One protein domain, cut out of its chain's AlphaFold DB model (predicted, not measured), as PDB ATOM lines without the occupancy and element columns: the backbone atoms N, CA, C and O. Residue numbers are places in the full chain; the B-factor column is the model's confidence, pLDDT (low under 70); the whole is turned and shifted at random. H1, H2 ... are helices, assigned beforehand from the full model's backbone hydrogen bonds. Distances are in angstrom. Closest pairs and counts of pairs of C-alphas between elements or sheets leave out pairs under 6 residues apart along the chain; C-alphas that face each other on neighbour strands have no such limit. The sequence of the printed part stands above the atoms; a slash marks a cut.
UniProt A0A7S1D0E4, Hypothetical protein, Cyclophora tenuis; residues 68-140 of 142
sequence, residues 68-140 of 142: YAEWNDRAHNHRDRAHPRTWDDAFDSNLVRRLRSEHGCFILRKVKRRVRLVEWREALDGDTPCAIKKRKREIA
ATOM      1  N   TYR A  68      97.332  60.079 112.616       90.19
ATOM      2  CA  TYR A  68      96.983  61.465 112.845       90.19
ATOM      3  C   TYR A  68      96.607  61.686 114.308       90.19
ATOM      4  O   TYR A  68      95.691  61.049 114.839       90.19
ATOM      5  N   ALA A  69      97.290  62.624 114.953       89.38
ATOM      6  CA  ALA A  69      96.943  63.121 116.271       89.38
ATOM      7  C   ALA A  69      97.070  64.645 116.268       89.38
ATOM      8  O   ALA A  69      98.157  65.185 116.077       89.38
ATOM      9  N   GLU A  70      95.958  65.333 116.506       89.06
ATOM     10  CA  GLU A  70      95.976  66.760 116.811       89.06
ATOM     11  C   GLU A  70      96.117  66.917 118.324       89.06
ATOM     12  O   GLU A  70      95.400  66.268 119.086       89.06
ATOM     13  N   TRP A  71      97.057  67.740 118.772       85.31
ATOM     14  CA  TRP A  71      97.238  68.042 120.190       85.31
ATOM     15  C   TRP A  71      96.350  69.219 120.571       85.31
ATOM     16  O   TRP A  71      96.237  70.164 119.800       85.31
ATOM     17  N   ASN A  72      95.714  69.159 121.739       81.06
ATOM     18  CA  ASN A  72      94.991  70.317 122.252       81.06
ATOM     19  C   ASN A  72      95.953  71.318 122.907       81.06
ATOM     20  O   ASN A  72      97.049  70.959 123.336       81.06
ATOM     21  N   ASP A  73      95.498  72.558 123.051       79.12
ATOM     22  CA  ASP A  73      96.292  73.642 123.639       79.12
ATOM     23  C   ASP A  73      96.199  73.688 125.172       79.12
ATOM     24  O   ASP A  73      96.462  74.718 125.780       79.12
ATOM     25  N   ARG A  74      95.793  72.585 125.824       76.62
ATOM     26  CA  ARG A  74      95.602  72.553 127.288       76.62
ATOM     27  C   ARG A  74      96.911  72.519 128.071       76.62
ATOM     28  O   ARG A  74      96.887  72.725 129.279       76.62
ATOM     29  N   ALA A  75      98.020  72.184 127.415       78.88
ATOM     30  CA  ALA A  75      99.329  72.176 128.047       78.88
ATOM     31  C   ALA A  75     100.009  73.531 127.854       78.88
ATOM     32  O   ALA A  75     100.367  73.892 126.734       78.88
ATOM     33  N   HIS A  76     100.191  74.269 128.946       76.38
ATOM     34  CA  HIS A  76     100.752  75.619 128.944       76.38
ATOM     35  C   HIS A  76     102.169  75.661 129.520       76.38
ATOM     36  O   HIS A  76     102.953  76.542 129.171       76.38
ATOM     37  N   ASN A  77     102.518  74.719 130.398       77.88
ATOM     38  CA  ASN A  77     103.840  74.629 131.010       77.88
ATOM     39  C   ASN A  77     104.311  73.168 131.168       77.88
ATOM     40  O   ASN A  77     103.596  72.222 130.858       77.88
ATOM     41  N   HIS A  78     105.537  72.986 131.667       72.94
ATOM     42  CA  HIS A  78     106.196  71.680 131.821       72.94
ATOM     43  C   HIS A  78     105.513  70.719 132.812       72.94
ATOM     44  O   HIS A  78     105.862  69.542 132.851       72.94
ATOM     45  N   ARG A  79     104.581  71.204 133.640       75.06
ATOM     46  CA  ARG A  79     103.784  70.374 134.558       75.06
ATOM     47  C   ARG A  79     102.519  69.843 133.893       75.06
ATOM     48  O   ARG A  79     101.948  68.865 134.375       75.06
ATOM     49  N   ASP A  80     102.091  70.463 132.798       76.75
ATOM     50  CA  ASP A  80     100.886  70.065 132.097       76.75
ATOM     51  C   ASP A  80     101.184  68.901 131.156       76.75
ATOM     52  O   ASP A  80     102.161  68.893 130.404       76.75
ATOM     53  N   ARG A  81     100.299  67.905 131.154       73.25
ATOM     54  CA  ARG A  81     100.376  66.823 130.177       73.25
ATOM     55  C   ARG A  81      99.746  67.285 128.871       73.25
ATOM     56  O   ARG A  81      98.576  67.663 128.833       73.25
ATOM     57  N   ALA A  82     100.507  67.196 127.785       78.12
ATOM     58  CA  ALA A  82      99.945  67.337 126.453       78.12
ATOM     59  C   ALA A  82      98.941  66.201 126.217       78.12
ATOM     60  O   ALA A  82      99.215  65.030 126.496       78.12
ATOM     61  N   HIS A  83      97.759  66.537 125.706       81.19
ATOM     62  CA  HIS A  83      96.737  65.550 125.395       81.19
ATOM     63  C   HIS A  83      96.282  65.692 123.943       81.19
ATOM     64  O   HIS A  83      96.007  66.804 123.492       81.19
ATOM     65  N   PRO A  84      96.114  64.579 123.209       87.62
ATOM     66  CA  PRO A  84      95.472  64.647 121.909       87.62
ATOM     67  C   PRO A  84      94.029  65.146 122.054       87.62
ATOM     68  O   PRO A  84      93.348  64.816 123.037       87.62
ATOM     69  N   ARG A  85      93.559  65.924 121.082       90.06
ATOM     70  CA  ARG A  85      92.153  66.280 120.880       90.06
ATOM     71  C   ARG A  85      91.311  65.010 120.774       90.06
ATOM     72  O   ARG A  85      91.768  64.003 120.242       90.06
ATOM     73  N   THR A  86      90.100  65.049 121.325       92.44
ATOM     74  CA  THR A  86      89.105  63.986 121.137       92.44
ATOM     75  C   THR A  86      88.188  64.372 119.980       92.44
ATOM     76  O   THR A  86      87.740  65.515 119.930       92.44
ATOM     77  N   TRP A  87      87.904  63.432 119.081       91.94
ATOM     78  CA  TRP A  87      87.159  63.673 117.839       91.94
ATOM     79  C   TRP A  87      85.690  63.244 117.888       91.94
ATOM     80  O   TRP A  87      85.076  63.090 116.842       91.94
ATOM     81  N   ASP A  88      85.114  63.040 119.073       91.50
ATOM     82  CA  ASP A  88      83.770  62.461 119.213       91.50
ATOM     83  C   ASP A  88      82.713  63.232 118.408       91.50
ATOM     84  O   ASP A  88      82.031  62.636 117.577       91.50
ATOM     85  N   ASP A  89      82.650  64.553 118.556       90.06
ATOM     86  CA  ASP A  89      81.632  65.377 117.886       90.06
ATOM     87  C   ASP A  89      81.950  65.684 116.414       90.06
ATOM     88  O   ASP A  89      81.092  66.152 115.673       90.06
ATOM     89  N   ALA A  90      83.188  65.435 115.986       89.75
ATOM     90  CA  ALA A  90      83.694  65.812 114.665       89.75
ATOM     91  C   ALA A  90      84.046  64.603 113.781       89.75
ATOM     92  O   ALA A  90      84.554  64.781 112.676       89.75
ATOM     93  N   PHE A  91      83.835  63.377 114.265       89.94
ATOM     94  CA  PHE A  91      84.123  62.173 113.495       89.94
ATOM     95  C   PHE A  91      83.056  61.954 112.421       89.94
ATOM     96  O   PHE A  91      81.942  61.525 112.735       89.94
ATOM     97  N   ASP A  92      83.426  62.217 111.169       87.06
ATOM     98  CA  ASP A  92      82.606  62.034 109.974       87.06
ATOM     99  C   ASP A  92      83.456  61.646 108.739       87.06
ATOM    100  O   ASP A  92      84.684  61.494 108.802       87.06
ATOM    101  N   SER A  93      82.796  61.476 107.589       85.88
ATOM    102  CA  SER A  93      83.450  61.136 106.319       85.88
ATOM    103  C   SER A  93      84.366  62.242 105.788       85.88
ATOM    104  O   SER A  93      85.373  61.953 105.135       85.88
ATOM    105  N   ASN A  94      84.063  63.509 106.084       88.44
ATOM    106  CA  ASN A  94      84.871  64.648 105.661       88.44
ATOM    107  C   ASN A  94      86.201  64.691 106.407       88.44
ATOM    108  O   ASN A  94      87.243  64.879 105.775       88.44
ATOM    109  N   LEU A  95      86.182  64.452 107.720       89.75
ATOM    110  CA  LEU A  95      87.375  64.303 108.535       89.75
ATOM    111  C   LEU A  95      88.243  63.179 107.976       89.75
ATOM    112  O   LEU A  95      89.400  63.427 107.650       89.75
ATOM    113  N   VAL A  96      87.696  61.972 107.799       87.94
ATOM    114  CA  VAL A  96      88.465  60.825 107.284       87.94
ATOM    115  C   VAL A  96      89.085  61.127 105.917       87.94
ATOM    116  O   VAL A  96      90.280  60.885 105.720       87.94
ATOM    117  N   ARG A  97      88.321  61.723 104.993       86.50
ATOM    118  CA  ARG A  97      88.827  62.116 103.671       86.50
ATOM    119  C   ARG A  97      89.976  63.114 103.785       86.50
ATOM    120  O   ARG A  97      91.020  62.882 103.182       86.50
ATOM    121  N   ARG A  98      89.807  64.158 104.601       89.81
ATOM    122  CA  ARG A  98      90.822  65.187 104.849       89.81
ATOM    123  C   ARG A  98      92.111  64.585 105.404       89.81
ATOM    124  O   ARG A  98      93.190  64.854 104.886       89.81
ATOM    125  N   LEU A  99      92.007  63.725 106.419       89.44
ATOM    126  CA  LEU A  99      93.171  63.071 107.026       89.44
ATOM    127  C   LEU A  99      93.952  62.221 106.019       89.44
ATOM    128  O   LEU A  99      95.186  62.201 106.049       89.44
ATOM    129  N   ARG A 100      93.251  61.564 105.093       86.50
ATOM    130  CA  ARG A 100      93.876  60.775 104.034       86.50
ATOM    131  C   ARG A 100      94.504  61.652 102.948       86.50
ATOM    132  O   ARG A 100      95.638  61.388 102.562       86.50
ATOM    133  N   SER A 101      93.791  62.659 102.442       87.88
ATOM    134  CA  SER A 101      94.245  63.467 101.300       87.88
ATOM    135  C   SER A 101      95.302  64.501 101.672       87.88
ATOM    136  O   SER A 101      96.258  64.681 100.926       87.88
ATOM    137  N   GLU A 102      95.147  65.174 102.813       90.00
ATOM    138  CA  GLU A 102      96.033  66.269 103.225       90.00
ATOM    139  C   GLU A 102      97.209  65.772 104.068       90.00
ATOM    140  O   GLU A 102      98.330  66.252 103.917       90.00
ATOM    141  N   HIS A 103      96.976  64.786 104.943       86.81
ATOM    142  CA  HIS A 103      97.996  64.309 105.882       86.81
ATOM    143  C   HIS A 103      98.573  62.930 105.534       86.81
ATOM    144  O   HIS A 103      99.566  62.527 106.138       86.81
ATOM    145  N   GLY A 104      97.980  62.190 104.588       87.19
ATOM    146  CA  GLY A 104      98.422  60.834 104.238       87.19
ATOM    147  C   GLY A 104      98.309  59.828 105.391       87.19
ATOM    148  O   GLY A 104      99.011  58.818 105.395       87.19
ATOM    149  N   CYS A 105      97.471  60.118 106.389       88.94
ATOM    150  CA  CYS A 105      97.313  59.299 107.586       88.94
ATOM    151  C   CYS A 105      96.190  58.268 107.405       88.94
ATOM    152  O   CYS A 105      95.156  58.558 106.805       88.94
ATOM    153  N   PHE A 106      96.377  57.079 107.980       84.25
ATOM    154  CA  PHE A 106      95.410  55.971 107.941       84.25
ATOM    155  C   PHE A 106      94.749  55.707 109.294       84.25
ATOM    156  O   PHE A 106      93.674  55.118 109.353       84.25
ATOM    157  N   ILE A 107      95.386  56.132 110.384       87.00
ATOM    158  CA  ILE A 107      94.911  55.914 111.749       87.00
ATOM    159  C   ILE A 107      94.572  57.276 112.350       87.00
ATOM    160  O   ILE A 107      95.388  58.188 112.303       87.00
ATOM    161  N   LEU A 108      93.384  57.432 112.932       89.12
ATOM    162  CA  LEU A 108      93.011  58.622 113.702       89.12
ATOM    163  C   LEU A 108      93.124  58.322 115.196       89.12
ATOM    164  O   LEU A 108      92.510  57.380 115.697       89.12
ATOM    165  N   ARG A 109      93.868  59.148 115.935       90.06
ATOM    166  CA  ARG A 109      93.969  59.028 117.389       90.06
ATOM    167  C   ARG A 109      92.802  59.736 118.086       90.06
ATOM    168  O   ARG A 109      92.559  60.917 117.867       90.06
ATOM    169  N   LYS A 110      92.203  59.011 119.040       90.00
ATOM    170  CA  LYS A 110      91.262  59.472 120.079       90.00
ATOM    171  C   LYS A 110      89.846  59.814 119.591       90.00
ATOM    172  O   LYS A 110      89.402  60.960 119.638       90.00
ATOM    173  N   VAL A 111      89.108  58.761 119.259       91.12
ATOM    174  CA  VAL A 111      87.639  58.737 119.277       91.12
ATOM    175  C   VAL A 111      87.233  57.860 120.462       91.12
ATOM    176  O   VAL A 111      87.661  56.710 120.544       91.12
ATOM    177  N   LYS A 112      86.508  58.418 121.430       92.44
ATOM    178  CA  LYS A 112      86.057  57.719 122.643       92.44
ATOM    179  C   LYS A 112      84.607  57.273 122.544       92.44
ATOM    180  O   LYS A 112      84.239  56.285 123.178       92.44
ATOM    181  N   ARG A 113      83.781  57.992 121.781       93.12
ATOM    182  CA  ARG A 113      82.404  57.574 121.531       93.12
ATOM    183  C   ARG A 113      82.386  56.260 120.759       93.12
ATOM    184  O   ARG A 113      83.286  55.961 119.973       93.12
ATOM    185  N   ARG A 114      81.307  55.498 120.923       90.31
ATOM    186  CA  ARG A 114      81.047  54.350 120.053       90.31
ATOM    187  C   ARG A 114      80.804  54.865 118.633       90.31
ATOM    188  O   ARG A 114      79.899  55.666 118.410       90.31
ATOM    189  N   VAL A 115      81.602  54.388 117.687       86.75
ATOM    190  CA  VAL A 115      81.400  54.634 116.256       86.75
ATOM    191  C   VAL A 115      80.708  53.417 115.666       86.75
ATOM    192  O   VAL A 115      81.152  52.283 115.866       86.75
ATOM    193  N   ARG A 116      79.588  53.626 114.974       86.44
ATOM    194  CA  ARG A 116      78.862  52.521 114.333       86.44
ATOM    195  C   ARG A 116      79.619  52.068 113.083       86.44
ATOM    196  O   ARG A 116      80.221  52.882 112.394       86.44
ATOM    197  N   LEU A 117      79.543  50.779 112.745       82.38
ATOM    198  CA  LEU A 117      80.181  50.247 111.529       82.38
ATOM    199  C   LEU A 117      79.702  50.955 110.250       82.38
ATOM    200  O   LEU A 117      80.480  51.111 109.317       82.38
ATOM    201  N   VAL A 118      78.442  51.402 110.224       83.62
ATOM    202  CA  VAL A 118      77.884  52.204 109.122       83.62
ATOM    203  C   VAL A 118      78.629  53.527 108.955       83.62
ATOM    204  O   VAL A 118      79.019  53.838 107.842       83.62
ATOM    205  N   GLU A 119      78.912  54.248 110.042       79.12
ATOM    206  CA  GLU A 119      79.634  55.533 109.990       79.12
ATOM    207  C   GLU A 119      81.063  55.344 109.465       79.12
ATOM    208  O   GLU A 119      81.551  56.143 108.671       79.12
ATOM    209  N   TRP A 120      81.724  54.248 109.854       78.19
ATOM    210  CA  TRP A 120      83.021  53.866 109.288       78.19
ATOM    211  C   TRP A 120      82.934  53.551 107.799       78.19
ATOM    212  O   TRP A 120      83.779  54.000 107.029       78.19
ATOM    213  N   ARG A 121      81.922  52.785 107.387       82.56
ATOM    214  CA  ARG A 121      81.719  52.426 105.983       82.56
ATOM    215  C   ARG A 121      81.453  53.666 105.134       82.56
ATOM    216  O   ARG A 121      82.118  53.852 104.128       82.56
ATOM    217  N   GLU A 122      80.563  54.549 105.572       81.25
ATOM    218  CA  GLU A 122      80.280  55.828 104.910       81.25
ATOM    219  C   GLU A 122      81.534  56.707 104.803       81.25
ATOM    220  O   GLU A 122      81.771  57.340 103.772       81.25
ATOM    221  N   ALA A 123      82.371  56.710 105.843       74.19
ATOM    222  CA  ALA A 123      83.627  57.447 105.846       74.19
ATOM    223  C   ALA A 123      84.693  56.878 104.896       74.19
ATOM    224  O   ALA A 123      85.517  57.640 104.388       74.19
ATOM    225  N   LEU A 124      84.679  55.567 104.641       76.31
ATOM    226  CA  LEU A 124      85.615  54.893 103.736       76.31
ATOM    227  C   LEU A 124      85.141  54.905 102.279       76.31
ATOM    228  O   LEU A 124      85.945  55.146 101.378       76.31
ATOM    229  N   ASP A 125      83.849  54.663 102.065       74.19
ATOM    230  CA  ASP A 125      83.249  54.492 100.742       74.19
ATOM    231  C   ASP A 125      82.891  55.830 100.086       74.19
ATOM    232  O   ASP A 125      82.666  55.854  98.880       74.19
ATOM    233  N   GLY A 126      82.856  56.922 100.868       62.03
ATOM    234  CA  GLY A 126      82.650  58.295 100.410       62.03
ATOM    235  C   GLY A 126      81.431  58.442  99.508       62.03
ATOM    236  O   GLY A 126      81.584  58.393  98.298       62.03
ATOM    237  N   ASP A 127      80.244  58.649 100.086       52.44
ATOM    238  CA  ASP A 127      78.974  58.742  99.347       52.44
ATOM    239  C   ASP A 127      78.872  57.697  98.230       52.44
ATOM    240  O   ASP A 127      78.981  57.983  97.034       52.44
ATOM    241  N   THR A 128      78.605  56.451  98.615       43.34
ATOM    242  CA  THR A 128      78.192  55.446  97.640       43.34
ATOM    243  C   THR A 128      77.004  56.022  96.838       43.34
ATOM    244  O   THR A 128      76.058  56.533  97.451       43.34
ATOM    245  N   PRO A 129      76.969  55.912  95.492       48.97
ATOM    246  CA  PRO A 129      75.929  56.494  94.624       48.97
ATOM    247  C   PRO A 129      74.470  56.138  94.973       48.97
ATOM    248  O   PRO A 129      73.530  56.687  94.395       48.97
ATOM    249  N   CYS A 130      74.253  55.219  95.914       46.66
ATOM    250  CA  CYS A 130      72.944  54.881  96.453       46.66
ATOM    251  C   CYS A 130      72.308  56.040  97.254       46.66
ATOM    252  O   CYS A 130      71.094  56.229  97.178       46.66
ATOM    253  N   ALA A 131      73.101  56.880  97.934       44.75
ATOM    254  CA  ALA A 131      72.584  58.044  98.667       44.75
ATOM    255  C   ALA A 131      72.096  59.168  97.727       44.75
ATOM    256  O   ALA A 131      71.081  59.814  97.988       44.75
ATOM    257  N   ILE A 132      72.746  59.331  96.568       46.03
ATOM    258  CA  ILE A 132      72.342  60.298  95.531       46.03
ATOM    259  C   ILE A 132      70.998  59.898  94.899       46.03
ATOM    260  O   ILE A 132      70.189  60.765  94.567       46.03
ATOM    261  N   LYS A 133      70.712  58.593  94.779       44.56
ATOM    262  CA  LYS A 133      69.418  58.114  94.264       44.56
ATOM    263  C   LYS A 133      68.251  58.412  95.207       44.56
ATOM    264  O   LYS A 133      67.149  58.633  94.717       44.56
ATOM    265  N   LYS A 134      68.479  58.454  96.525       48.50
ATOM    266  CA  LYS A 134      67.425  58.780  97.498       48.50
ATOM    267  C   LYS A 134      67.078  60.273  97.470       48.50
ATOM    268  O   LYS A 134      65.914  60.620  97.317       48.50
ATOM    269  N   ARG A 135      68.097  61.140  97.439       47.03
ATOM    270  CA  ARG A 135      67.920  62.602  97.352       47.03
ATOM    271  C   ARG A 135      67.307  63.075  96.029       47.03
ATOM    272  O   ARG A 135      66.561  64.042  96.017       47.03
ATOM    273  N   LYS A 136      67.589  62.394  94.910       48.72
ATOM    274  CA  LYS A 136      66.965  62.707  93.610       48.72
ATOM    275  C   LYS A 136      65.512  62.242  93.489       48.72
ATOM    276  O   LYS A 136      64.814  62.767  92.633       48.72
ATOM    277  N   ARG A 137      65.066  61.275  94.299       49.53
ATOM    278  CA  ARG A 137      63.654  60.863  94.343       49.53
ATOM    279  C   ARG A 137      62.809  61.842  95.152       49.53
ATOM    280  O   ARG A 137      61.748  62.212  94.689       49.53
ATOM    281  N   GLU A 138      63.328  62.324  96.276       52.19
ATOM    282  CA  GLU A 138      62.624  63.296  97.127       52.19
ATOM    283  C   GLU A 138      62.496  64.688  96.476       52.19
ATOM    284  O   GLU A 138      61.550  65.397  96.765       52.19
ATOM    285  N   ILE A 139      63.395  65.068  95.559       55.06
ATOM    286  CA  ILE A 139      63.317  66.347  94.814       55.06
ATOM    287  C   ILE A 139      62.453  66.236  93.539       55.06
ATOM    288  O   ILE A 139      62.128  67.243  92.924       55.06
ATOM    289  N   ALA A 140      62.106  65.022  93.103       52.31
ATOM    290  CA  ALA A 140      61.311  64.790  91.893       52.31
ATOM    291  C   ALA A 140      59.824  64.504  92.183       52.31
ATOM    292  O   ALA A 140      59.073  64.238  91.245       52.31
TER     293      ALA A 140
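Overview. This is residues 68 to 140 of the 142 residues of the protein "Hypothetical protein" of Cyclophora tenuis (UniProt A0A7S1D0E4). With little regular structure, this is a small body of loops with two helices, H1 and H2, meeting at a slant; a loop tip, residues 76 to 81, sticks out at one end and residues 128 to 140, with H3, at the other. The printed part has 73 residues with three named helices, H1, H2, H3, and no named strand; its class is all helix, with 29 residues in named elements. It is only just loose, close to extended, with a radius of gyration of the C-alphas of 16.6 A, a rod of 60 by 23 by 21 A.

Arrangement. H1, residues 93 to 103, touches H2, residues 117 to 125, the same way at a steep tilt of 47 degrees; their closest C-alphas, of Ser 93 and Ala 123, are 3.7 A apart. H3, residues 130 to 138, is apart from both. In H1, H2 and H3 every O i to N i+4 pair is within hydrogen-bond range.

Along the chain. H1 begins at C-alpha 93 (83.450, 61.136, 106.319) and is 14.9 A long. H2 is 12.0 A long. H3 is 13.3 A long and ends at C-alpha 138 (62.624, 63.296, 97.127).

Size, cuts and confidence. The farthest C-alphas, of His 78 and Ala 140, are 60.5 A apart. The printed part has no cut; the link H1 to H2 is long. Residues 126 to 140 have pLDDT under 70.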